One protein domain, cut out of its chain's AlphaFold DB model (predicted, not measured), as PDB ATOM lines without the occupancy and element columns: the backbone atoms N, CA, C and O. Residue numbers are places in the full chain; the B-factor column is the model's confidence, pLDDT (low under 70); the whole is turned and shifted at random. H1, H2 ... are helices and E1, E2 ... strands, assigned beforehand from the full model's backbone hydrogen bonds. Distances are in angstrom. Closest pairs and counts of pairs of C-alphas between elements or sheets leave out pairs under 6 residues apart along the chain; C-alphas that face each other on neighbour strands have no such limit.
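This is residues 153 to 219 of the 275 residues of an uncharacterized protein of Drosophila erecta (UniProt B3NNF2). A long, thin chain of parts: a two-stranded hairpin, E3 and E4, makes one end, the short helix H1 joins it to a second two-stranded hairpin, E1 and E2, and a long looping stretch with no named element, residues 153 to 178, reaches from E1 to the other end. The two hairpins stay apart, and there is no common core. The 67 printed residues hold four named strands and one named helix, in the order E1 E2 H1 E3 E4; the class is mixed, helices and strands, with 28 residues in named elements, under half. The whole is extended, a rod of 63 by 24 by 12 A, with a radius of gyration of the C-alphas of 20.2 A.

Look first at E3, residues 202 to 207, and E4, residues 213 to 218, an antiparallel hairpin at 147 degrees. N 204 and O 216 are 2.8 A apart, within hydrogen-bond range. Before E3 comes H1, residues 193 to 200, where every O i to N i+4 pair is within hydrogen-bond range. The closest C-alphas of H1 and E4, Asn 200 and Leu 218, are 7.8 A apart. Beyond H1 find the hairpin of E1, residues 179 to 182, and E2, residues 188 to 191, antiparallel at 153 degrees, with N 181 and O 189 at 2.8 A.

Find C-alpha 179 at (-42.573, -50.491, 42.545), where E1 begins. E3 runs 15.7 A from C-alpha 202 at (-43.703, -33.161, 51.879), and E4 runs 14.9 A to C-alpha 218 at (-39.289, -32.887, 55.227).

The C-alphas of Lys 157 and Ala 210, the two farthest apart, are 63.5 A apart. The printed part has no cut, and its four links between named elements are tight. The mean pLDDT of the printed part is 72.9; look for values under 70 at residues 168 to 177 and 183 to 187, among others.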
ATOM      1  N   LEU A 153     -43.824 -58.391  33.270       70.00
ATOM      2  CA  LEU A 153     -44.560 -59.450  33.948       70.00
ATOM      3  C   LEU A 153     -45.401 -60.219  32.928       70.00
ATOM      4  O   LEU A 153     -46.191 -59.640  32.170       70.00
ATOM      5  N   ARG A 154     -45.227 -61.541  32.925       68.88
ATOM      6  CA  ARG A 154     -46.017 -62.472  32.121       68.88
ATOM      7  C   ARG A 154     -46.743 -63.441  33.030       68.88
ATOM      8  O   ARG A 154     -46.122 -64.078  33.875       68.88
ATOM      9  N   ARG A 155     -48.054 -63.567  32.841       71.50
ATOM     10  CA  ARG A 155     -48.868 -64.557  33.555       71.50
ATOM     11  C   ARG A 155     -49.014 -65.815  32.714       71.50
ATOM     12  O   ARG A 155     -49.152 -65.741  31.500       71.50
ATOM     13  N   MET A 156     -48.989 -66.970  33.372       70.81
ATOM     14  CA  MET A 156     -49.132 -68.272  32.710       70.81
ATOM     15  C   MET A 156     -50.593 -68.602  32.381       70.81
ATOM     16  O   MET A 156     -50.868 -69.331  31.431       70.81
ATOM     17  N   LYS A 157     -51.534 -68.062  33.161       74.06
ATOM     18  CA  LYS A 157     -52.969 -68.326  33.040       74.06
ATOM     19  C   LYS A 157     -53.712 -67.030  32.722       74.06
ATOM     20  O   LYS A 157     -53.387 -65.988  33.287       74.06
ATOM     21  N   LYS A 158     -54.714 -67.129  31.838       74.19
ATOM     22  CA  LYS A 158     -55.635 -66.031  31.510       74.19
ATOM     23  C   LYS A 158     -56.577 -65.728  32.668       74.19
ATOM     24  O   LYS A 158     -56.989 -64.596  32.807       74.19
ATOM     25  N   ASN A 159     -56.910 -66.714  33.498       79.12
ATOM     26  CA  ASN A 159     -57.948 -66.554  34.511       79.12
ATOM     27  C   ASN A 159     -57.368 -66.770  35.909       79.12
ATOM     28  O   ASN A 159     -56.539 -67.659  36.126       79.12
ATOM     29  N   CYS A 160     -57.822 -65.945  36.844       76.31
ATOM     30  CA  CYS A 160     -57.611 -66.120  38.275       76.31
ATOM     31  C   CYS A 160     -58.304 -67.391  38.763       76.31
ATOM     32  O   CYS A 160     -59.477 -67.594  38.459       76.31
ATOM     33  N   LEU A 161     -57.608 -68.224  39.538       75.50
ATOM     34  CA  LEU A 161     -58.231 -69.411  40.133       75.50
ATOM     35  C   LEU A 161     -59.143 -69.058  41.313       75.50
ATOM     36  O   LEU A 161     -60.172 -69.699  41.479       75.50
ATOM     37  N   ASP A 162     -58.798 -68.021  42.077       76.25
ATOM     38  CA  ASP A 162     -59.539 -67.662  43.293       76.25
ATOM     39  C   ASP A 162     -60.781 -66.815  42.998       76.25
ATOM     40  O   ASP A 162     -61.764 -66.851  43.727       76.25
ATOM     41  N   CYS A 163     -60.735 -66.034  41.922       80.06
ATOM     42  CA  CYS A 163     -61.686 -64.960  41.668       80.06
ATOM     43  C   CYS A 163     -62.270 -64.957  40.253       80.06
ATOM     44  O   CYS A 163     -63.107 -64.120  39.943       80.06
ATOM     45  N   GLY A 164     -61.829 -65.861  39.372       78.25
ATOM     46  CA  GLY A 164     -62.386 -66.032  38.025       78.25
ATOM     47  C   GLY A 164     -62.129 -64.889  37.036       78.25
ATOM     48  O   GLY A 164     -62.377 -65.069  35.848       78.25
ATOM     49  N   ASN A 165     -61.602 -63.746  37.485       78.56
ATOM     50  CA  ASN A 165     -61.341 -62.593  36.626       78.56
ATOM     51  C   ASN A 165     -60.353 -62.919  35.500       78.56
ATOM     52  O   ASN A 165     -59.357 -63.626  35.704       78.56
ATOM     53  N   GLU A 166     -60.628 -62.359  34.320       73.44
ATOM     54  CA  GLU A 166     -59.715 -62.405  33.187       73.44
ATOM     55  C   GLU A 166     -58.537 -61.457  33.423       73.44
ATOM     56  O   GLU A 166     -58.674 -60.307  33.832       73.44
ATOM     57  N   LEU A 167     -57.349 -61.970  33.157       73.06
ATOM     58  CA  LEU A 167     -56.068 -61.359  33.422       73.06
ATOM     59  C   LEU A 167     -55.327 -61.170  32.114       73.06
ATOM     60  O   LEU A 167     -55.252 -62.064  31.266       73.06
ATOM     61  N   TYR A 168     -54.686 -60.015  31.991       68.75
ATOM     62  CA  TYR A 168     -53.768 -59.782  30.895       68.75
ATOM     63  C   TYR A 168     -52.558 -60.715  31.013       68.75
ATOM     64  O   TYR A 168     -51.889 -60.795  32.046       68.75
ATOM     65  N   TYR A 169     -52.246 -61.398  29.910       64.94
ATOM     66  CA  TYR A 169     -51.051 -62.238  29.793       64.94
ATOM     67  C   TYR A 169     -49.754 -61.438  29.909       64.94
ATOM     68  O   TYR A 169     -48.718 -61.993  30.277       64.94
ATOM     69  N   ARG A 170     -49.797 -60.155  29.538       66.00
ATOM     70  CA  ARG A 170     -48.638 -59.271  29.467       66.00
ATOM     71  C   ARG A 170     -48.985 -57.938  30.094       66.00
ATOM     72  O   ARG A 170     -49.904 -57.266  29.637       66.00
ATOM     73  N   TYR A 171     -48.207 -57.563  31.092       69.62
ATOM     74  CA  TYR A 171     -48.233 -56.220  31.647       69.62
ATOM     75  C   TYR A 171     -47.327 -55.292  30.826       69.62
ATOM     76  O   TYR A 171     -46.460 -55.776  30.075       69.62
ATOM     77  N   PRO A 172     -47.529 -53.965  30.922       68.19
ATOM     78  CA  PRO A 172     -46.591 -53.003  30.362       68.19
ATOM     79  C   PRO A 172     -45.187 -53.222  30.936       68.19
ATOM     80  O   PRO A 172     -45.010 -53.751  32.032       68.19
ATOM     81  N   ILE A 173     -44.186 -52.850  30.146       66.38
ATOM     82  CA  ILE A 173     -42.778 -52.977  30.519       66.38
ATOM     83  C   ILE A 173     -42.485 -51.984  31.652       66.38
ATOM     84  O   ILE A 173     -42.717 -50.789  31.480       66.38
ATOM     85  N   THR A 174     -41.966 -52.470  32.778       68.19
ATOM     86  CA  THR A 174     -41.634 -51.656  33.955       68.19
ATOM     87  C   THR A 174     -40.134 -51.382  34.024       68.19
ATOM     88  O   THR A 174     -39.313 -52.202  33.591       68.19
ATOM     89  N   ASN A 175     -39.755 -50.212  34.546       67.00
ATOM     90  CA  ASN A 175     -38.349 -49.908  34.804       67.00
ATOM     91  C   ASN A 175     -37.892 -50.592  36.100       67.00
ATOM     92  O   ASN A 175     -38.709 -50.941  36.948       67.00
ATOM     93  N   ASN A 176     -36.575 -50.747  36.276       67.38
ATOM     94  CA  ASN A 176     -35.990 -51.373  37.475       67.38
ATOM     95  C   ASN A 176     -36.369 -50.685  38.787       67.38
ATOM     96  O   ASN A 176     -36.375 -51.319  39.834       67.38
ATOM     97  N   SER A 177     -36.606 -49.381  38.729       68.06
ATOM     98  CA  SER A 177     -36.892 -48.557  39.895       68.06
ATOM     99  C   SER A 177     -38.371 -48.564  40.281       68.06
ATOM    100  O   SER A 177     -38.714 -48.118  41.370       68.06
ATOM    101  N   ASP A 178     -39.258 -49.013  39.390       73.69
ATOM    102  CA  ASP A 178     -40.699 -48.903  39.598       73.69
ATOM    103  C   ASP A 178     -41.181 -49.983  40.579       73.69
ATOM    104  O   ASP A 178     -40.829 -51.157  40.460       73.69
ATOM    105  N   LEU A 179     -42.002 -49.586  41.553       70.12
ATOM    106  CA  LEU A 179     -42.573 -50.491  42.545       70.12
ATOM    107  C   LEU A 179     -43.796 -51.205  41.972       70.12
ATOM    108  O   LEU A 179     -44.680 -50.590  41.375       70.12
ATOM    109  N   LEU A 180     -43.870 -52.511  42.199       74.81
ATOM    110  CA  LEU A 180     -45.008 -53.340  41.821       74.81
ATOM    111  C   LEU A 180     -45.867 -53.585  43.055       74.81
ATOM    112  O   LEU A 180     -45.402 -54.193  44.017       74.81
ATOM    113  N   LEU A 181     -47.117 -53.132  43.025       69.25
ATOM    114  CA  LEU A 181     -48.051 -53.316  44.123       69.25
ATOM    115  C   LEU A 181     -49.168 -54.268  43.701       69.25
ATOM    116  O   LEU A 181     -49.896 -54.024  42.741       69.25
ATOM    117  N   ILE A 182     -49.281 -55.374  44.428       75.81
ATOM    118  CA  ILE A 182     -50.312 -56.389  44.218       75.81
ATOM    119  C   ILE A 182     -51.438 -56.074  45.205       75.81
ATOM    120  O   ILE A 182     -51.342 -56.429  46.376       75.81
ATOM    121  N   LYS A 183     -52.466 -55.335  44.760       65.12
ATOM    122  CA  LYS A 183     -53.587 -54.919  45.630       65.12
ATOM    123  C   LYS A 183     -54.565 -56.056  45.912       65.12
ATOM    124  O   LYS A 183     -55.170 -56.078  46.974       65.12
ATOM    125  N   ASN A 184     -54.691 -56.991  44.970       69.69
ATOM    126  CA  ASN A 184     -55.631 -58.111  44.994       69.69
ATOM    127  C   ASN A 184     -54.982 -59.369  44.389       69.69
ATOM    128  O   ASN A 184     -53.909 -59.298  43.794       69.69
ATOM    129  N   CYS A 185     -55.673 -60.511  44.425       67.06
ATOM    130  CA  CYS A 185     -55.274 -61.740  43.719       67.06
ATOM    131  C   CYS A 185     -55.059 -61.548  42.199       67.06
ATOM    132  O   CYS A 185     -54.395 -62.359  41.553       67.06
ATOM    133  N   CYS A 186     -55.585 -60.461  41.617       66.56
ATOM    134  CA  CYS A 186     -55.518 -60.173  40.186       66.56
ATOM    135  C   CYS A 186     -54.799 -58.898  39.785       66.56
ATOM    136  O   CYS A 186     -54.228 -58.857  38.693       66.56
ATOM    137  N   GLU A 187     -54.847 -57.859  40.603       67.88
ATOM    138  CA  GLU A 187     -54.501 -56.510  40.167       67.88
ATOM    139  C   GLU A 187     -53.060 -56.196  40.539       67.88
ATOM    140  O   GLU A 187     -52.681 -56.229  41.710       67.88
ATOM    141  N   VAL A 188     -52.257 -55.921  39.511       72.62
ATOM    142  CA  VAL A 188     -50.889 -55.427  39.656       72.62
ATOM    143  C   VAL A 188     -50.887 -53.979  39.206       72.62
ATOM    144  O   VAL A 188     -51.119 -53.692  38.032       72.62
ATOM    145  N   GLU A 189     -50.601 -53.083  40.137       72.44
ATOM    146  CA  GLU A 189     -50.352 -51.681  39.848       72.44
ATOM    147  C   GLU A 189     -48.852 -51.405  39.829       72.44
ATOM    148  O   GLU A 189     -48.096 -51.898  40.666       72.44
ATOM    149  N   VAL A 190     -48.420 -50.603  38.858       74.00
ATOM    150  CA  VAL A 190     -47.025 -50.179  38.717       74.00
ATOM    151  C   VAL A 190     -46.920 -48.735  39.194       74.00
ATOM    152  O   VAL A 190     -47.508 -47.833  38.596       74.00
ATOM    153  N   TYR A 191     -46.163 -48.510  40.261       75.12
ATOM    154  CA  TYR A 191     -45.877 -47.191  40.808       75.12
ATOM    155  C   TYR A 191     -44.484 -46.727  40.369       75.12
ATOM    156  O   TYR A 191     -43.491 -47.346  40.752       75.12
ATOM    157  N   PRO A 192     -44.372 -45.622  39.610       77.75
ATOM    158  CA  PRO A 192     -43.074 -45.069  39.252       77.75
ATOM    159  C   PRO A 192     -42.287 -44.650  40.494       77.75
ATOM    160  O   PRO A 192     -42.843 -43.971  41.363       77.75
ATOM    161  N   ALA A 193     -40.995 -44.976  40.541       73.62
ATOM    162  CA  ALA A 193     -40.120 -44.653  41.677       73.62
ATOM    163  C   ALA A 193     -40.187 -43.169  42.056       73.62
ATOM    164  O   ALA A 193     -40.441 -42.811  43.199       73.62
ATOM    165  N   MET A 194     -40.110 -42.298  41.042       73.75
ATOM    166  CA  MET A 194     -40.145 -40.848  41.234       73.75
ATOM    167  C   MET A 194     -41.438 -40.369  41.894       73.75
ATOM    168  O   MET A 194     -41.437 -39.381  42.622       73.75
ATOM    169  N   LYS A 195     -42.562 -41.051  41.642       75.44
ATOM    170  CA  LYS A 195     -43.836 -40.711  42.279       75.44
ATOM    171  C   LYS A 195     -43.802 -41.069  43.762       75.44
ATOM    172  O   LYS A 195     -44.303 -40.295  44.566       75.44
ATOM    173  N   VAL A 196     -43.192 -42.197  44.114       70.94
ATOM    174  CA  VAL A 196     -43.023 -42.650  45.502       70.94
ATOM    175  C   VAL A 196     -42.063 -41.739  46.257       70.94
ATOM    176  O   VAL A 196     -42.398 -41.262  47.337       70.94
ATOM    177  N   ASP A 197     -40.934 -41.392  45.645       69.94
ATOM    178  CA  ASP A 197     -39.971 -40.454  46.224       69.94
ATOM    179  C   ASP A 197     -40.601 -39.075  46.453       69.94
ATOM    180  O   ASP A 197     -40.394 -38.443  47.488       69.94
ATOM    181  N   ASN A 198     -41.446 -38.621  45.523       73.56
ATOM    182  CA  ASN A 198     -42.175 -37.366  45.671       73.56
ATOM    183  C   ASN A 198     -43.279 -37.417  46.735       73.56
ATOM    184  O   ASN A 198     -43.559 -36.380  47.327       73.56
ATOM    185  N   MET A 199     -43.881 -38.580  47.017       69.75
ATOM    186  CA  MET A 199     -44.825 -38.717  48.138       69.75
ATOM    187  C   MET A 199     -44.131 -38.530  49.492       69.75
ATOM    188  O   MET A 199     -44.739 -37.989  50.411       69.75
ATOM    189  N   ASN A 200     -42.858 -38.913  49.597       66.88
ATOM    190  CA  ASN A 200     -42.069 -38.720  50.815       66.88
ATOM    191  C   ASN A 200     -41.587 -37.264  50.977       66.88
ATOM    192  O   ASN A 200     -41.328 -36.815  52.089       66.88
ATOM    193  N   ASN A 201     -41.506 -36.500  49.883       71.50
ATOM    194  CA  ASN A 201     -41.056 -35.108  49.884       71.50
ATOM    195  C   ASN A 201     -42.206 -34.134  50.190       71.50
ATOM    196  O   ASN A 201     -42.654 -33.374  49.325       71.50
ATOM    197  N   VAL A 202     -42.668 -34.110  51.441       75.19
ATOM    198  CA  VAL A 202     -43.703 -33.161  51.879       75.19
ATOM    199  C   VAL A 202     -43.078 -31.787  52.139       75.19
ATOM    200  O   VAL A 202     -42.179 -31.627  52.970       75.19
ATOM    201  N   ARG A 203     -43.550 -30.760  51.422       76.12
ATOM    202  CA  ARG A 203     -43.170 -29.361  51.674       76.12
ATOM    203  C   ARG A 203     -43.897 -28.858  52.915       76.12
ATOM    204  O   ARG A 203     -45.122 -28.831  52.937       76.12
ATOM    205  N   VAL A 204     -43.139 -28.414  53.911       79.81
ATOM    206  CA  VAL A 204     -43.670 -27.832  55.145       79.81
ATOM    207  C   VAL A 204     -43.123 -26.424  55.332       79.81
ATOM    208  O   VAL A 204     -41.919 -26.170  55.232       79.81
ATOM    209  N   THR A 205     -44.030 -25.497  55.613       80.25
ATOM    210  CA  THR A 205     -43.739 -24.122  56.017       80.25
ATOM    211  C   THR A 205     -43.376 -24.102  57.500       80.25
ATOM    212  O   THR A 205     -44.225 -24.270  58.371       80.25
ATOM    213  N   LYS A 206     -42.098 -23.888  57.815       78.75
ATOM    214  CA  LYS A 206     -41.644 -23.640  59.186       78.75
ATOM    215  C   LYS A 206     -41.831 -22.161  59.509       78.75
ATOM    216  O   LYS A 206     -41.331 -21.296  58.789       78.75
ATOM    217  N   ILE A 207     -42.555 -21.875  60.586       80.81
ATOM    218  CA  ILE A 207     -42.775 -20.513  61.081       80.81
ATOM    219  C   ILE A 207     -41.717 -20.234  62.149       80.81
ATOM    220  O   ILE A 207     -41.879 -20.605  63.308       80.81
ATOM    221  N   SER A 208     -40.617 -19.589  61.761       73.06
ATOM    222  CA  SER A 208     -39.540 -19.196  62.679       73.06
ATOM    223  C   SER A 208     -39.740 -17.743  63.133       73.06
ATOM    224  O   SER A 208     -38.941 -16.862  62.825       73.06
ATOM    225  N   GLY A 209     -40.841 -17.475  63.841       75.69
ATOM    226  CA  GLY A 209     -41.188 -16.158  64.394       75.69
ATOM    227  C   GLY A 209     -42.199 -15.351  63.567       75.69
ATOM    228  O   GLY A 209     -42.607 -15.761  62.484       75.69
ATOM    229  N   ALA A 210     -42.592 -14.179  64.083       75.12
ATOM    230  CA  ALA A 210     -43.793 -13.430  63.678       75.12
ATOM    231  C   ALA A 210     -43.925 -13.083  62.178       75.12
ATOM    232  O   ALA A 210     -45.023 -12.762  61.733       75.12
ATOM    233  N   LYS A 211     -42.835 -13.122  61.394       74.94
ATOM    234  CA  LYS A 211     -42.840 -12.819  59.945       74.94
ATOM    235  C   LYS A 211     -41.850 -13.642  59.105       74.94
ATOM    236  O   LYS A 211     -41.611 -13.298  57.952       74.94
ATOM    237  N   LYS A 212     -41.235 -14.699  59.648       71.62
ATOM    238  CA  LYS A 212     -40.253 -15.509  58.899       71.62
ATOM    239  C   LYS A 212     -40.838 -16.880  58.593       71.62
ATOM    240  O   LYS A 212     -40.804 -17.785  59.424       71.62
ATOM    241  N   PHE A 213     -41.360 -17.012  57.380       78.44
ATOM    242  CA  PHE A 213     -41.795 -18.283  56.819       78.44
ATOM    243  C   PHE A 213     -40.635 -18.895  56.034       78.44
ATOM    244  O   PHE A 213     -40.144 -18.295  55.080       78.44
ATOM    245  N   ALA A 214     -40.180 -20.076  56.445       80.94
ATOM    246  CA  ALA A 214     -39.168 -20.842  55.734       80.94
ATOM    247  C   ALA A 214     -39.804 -22.107  55.155       80.94
ATOM    248  O   ALA A 214     -40.319 -22.949  55.888       80.94
ATOM    249  N   ASN A 215     -39.756 -22.263  53.834       80.69
ATOM    250  CA  ASN A 215     -40.193 -23.490  53.177       80.69
ATOM    251  C   ASN A 215     -39.081 -24.531  53.297       80.69
ATOM    252  O   ASN A 215     -37.984 -24.332  52.782       80.69
ATOM    253  N   SER A 216     -39.364 -25.645  53.963       77.00
ATOM    254  CA  SER A 216     -38.448 -26.782  54.047       77.00
ATOM    255  C   SER A 216     -39.138 -28.046  53.554       77.00
ATOM    256  O   SER A 216     -40.328 -28.237  53.785       77.00
ATOM    257  N   VAL A 217     -38.405 -28.908  52.856       78.25
ATOM    258  CA  VAL A 217     -38.892 -30.247  52.506       78.25
ATOM    259  C   VAL A 217     -38.539 -31.168  53.668       78.25
ATOM    260  O   VAL A 217     -37.363 -31.262  54.026       78.25
ATOM    261  N   LEU A 218     -39.538 -31.813  54.273       71.62
ATOM    262  CA  LEU A 218     -39.289 -32.887  55.227       71.62
ATOM    263  C   LEU A 218     -38.737 -34.081  54.448       71.62
ATOM    264  O   LEU A 218     -39.397 -34.594  53.554       71.62
ATOM    265  N   LYS A 219     -37.501 -34.473  54.765       66.81
ATOM    266  CA  LYS A 219     -36.820 -35.642  54.186       66.81
ATOM    267  C   LYS A 219     -36.908 -36.867  55.099       66.81
ATOM    268  O   LYS A 219     -36.099 -37.781  54.978       66.81
TER     269      LYS A 219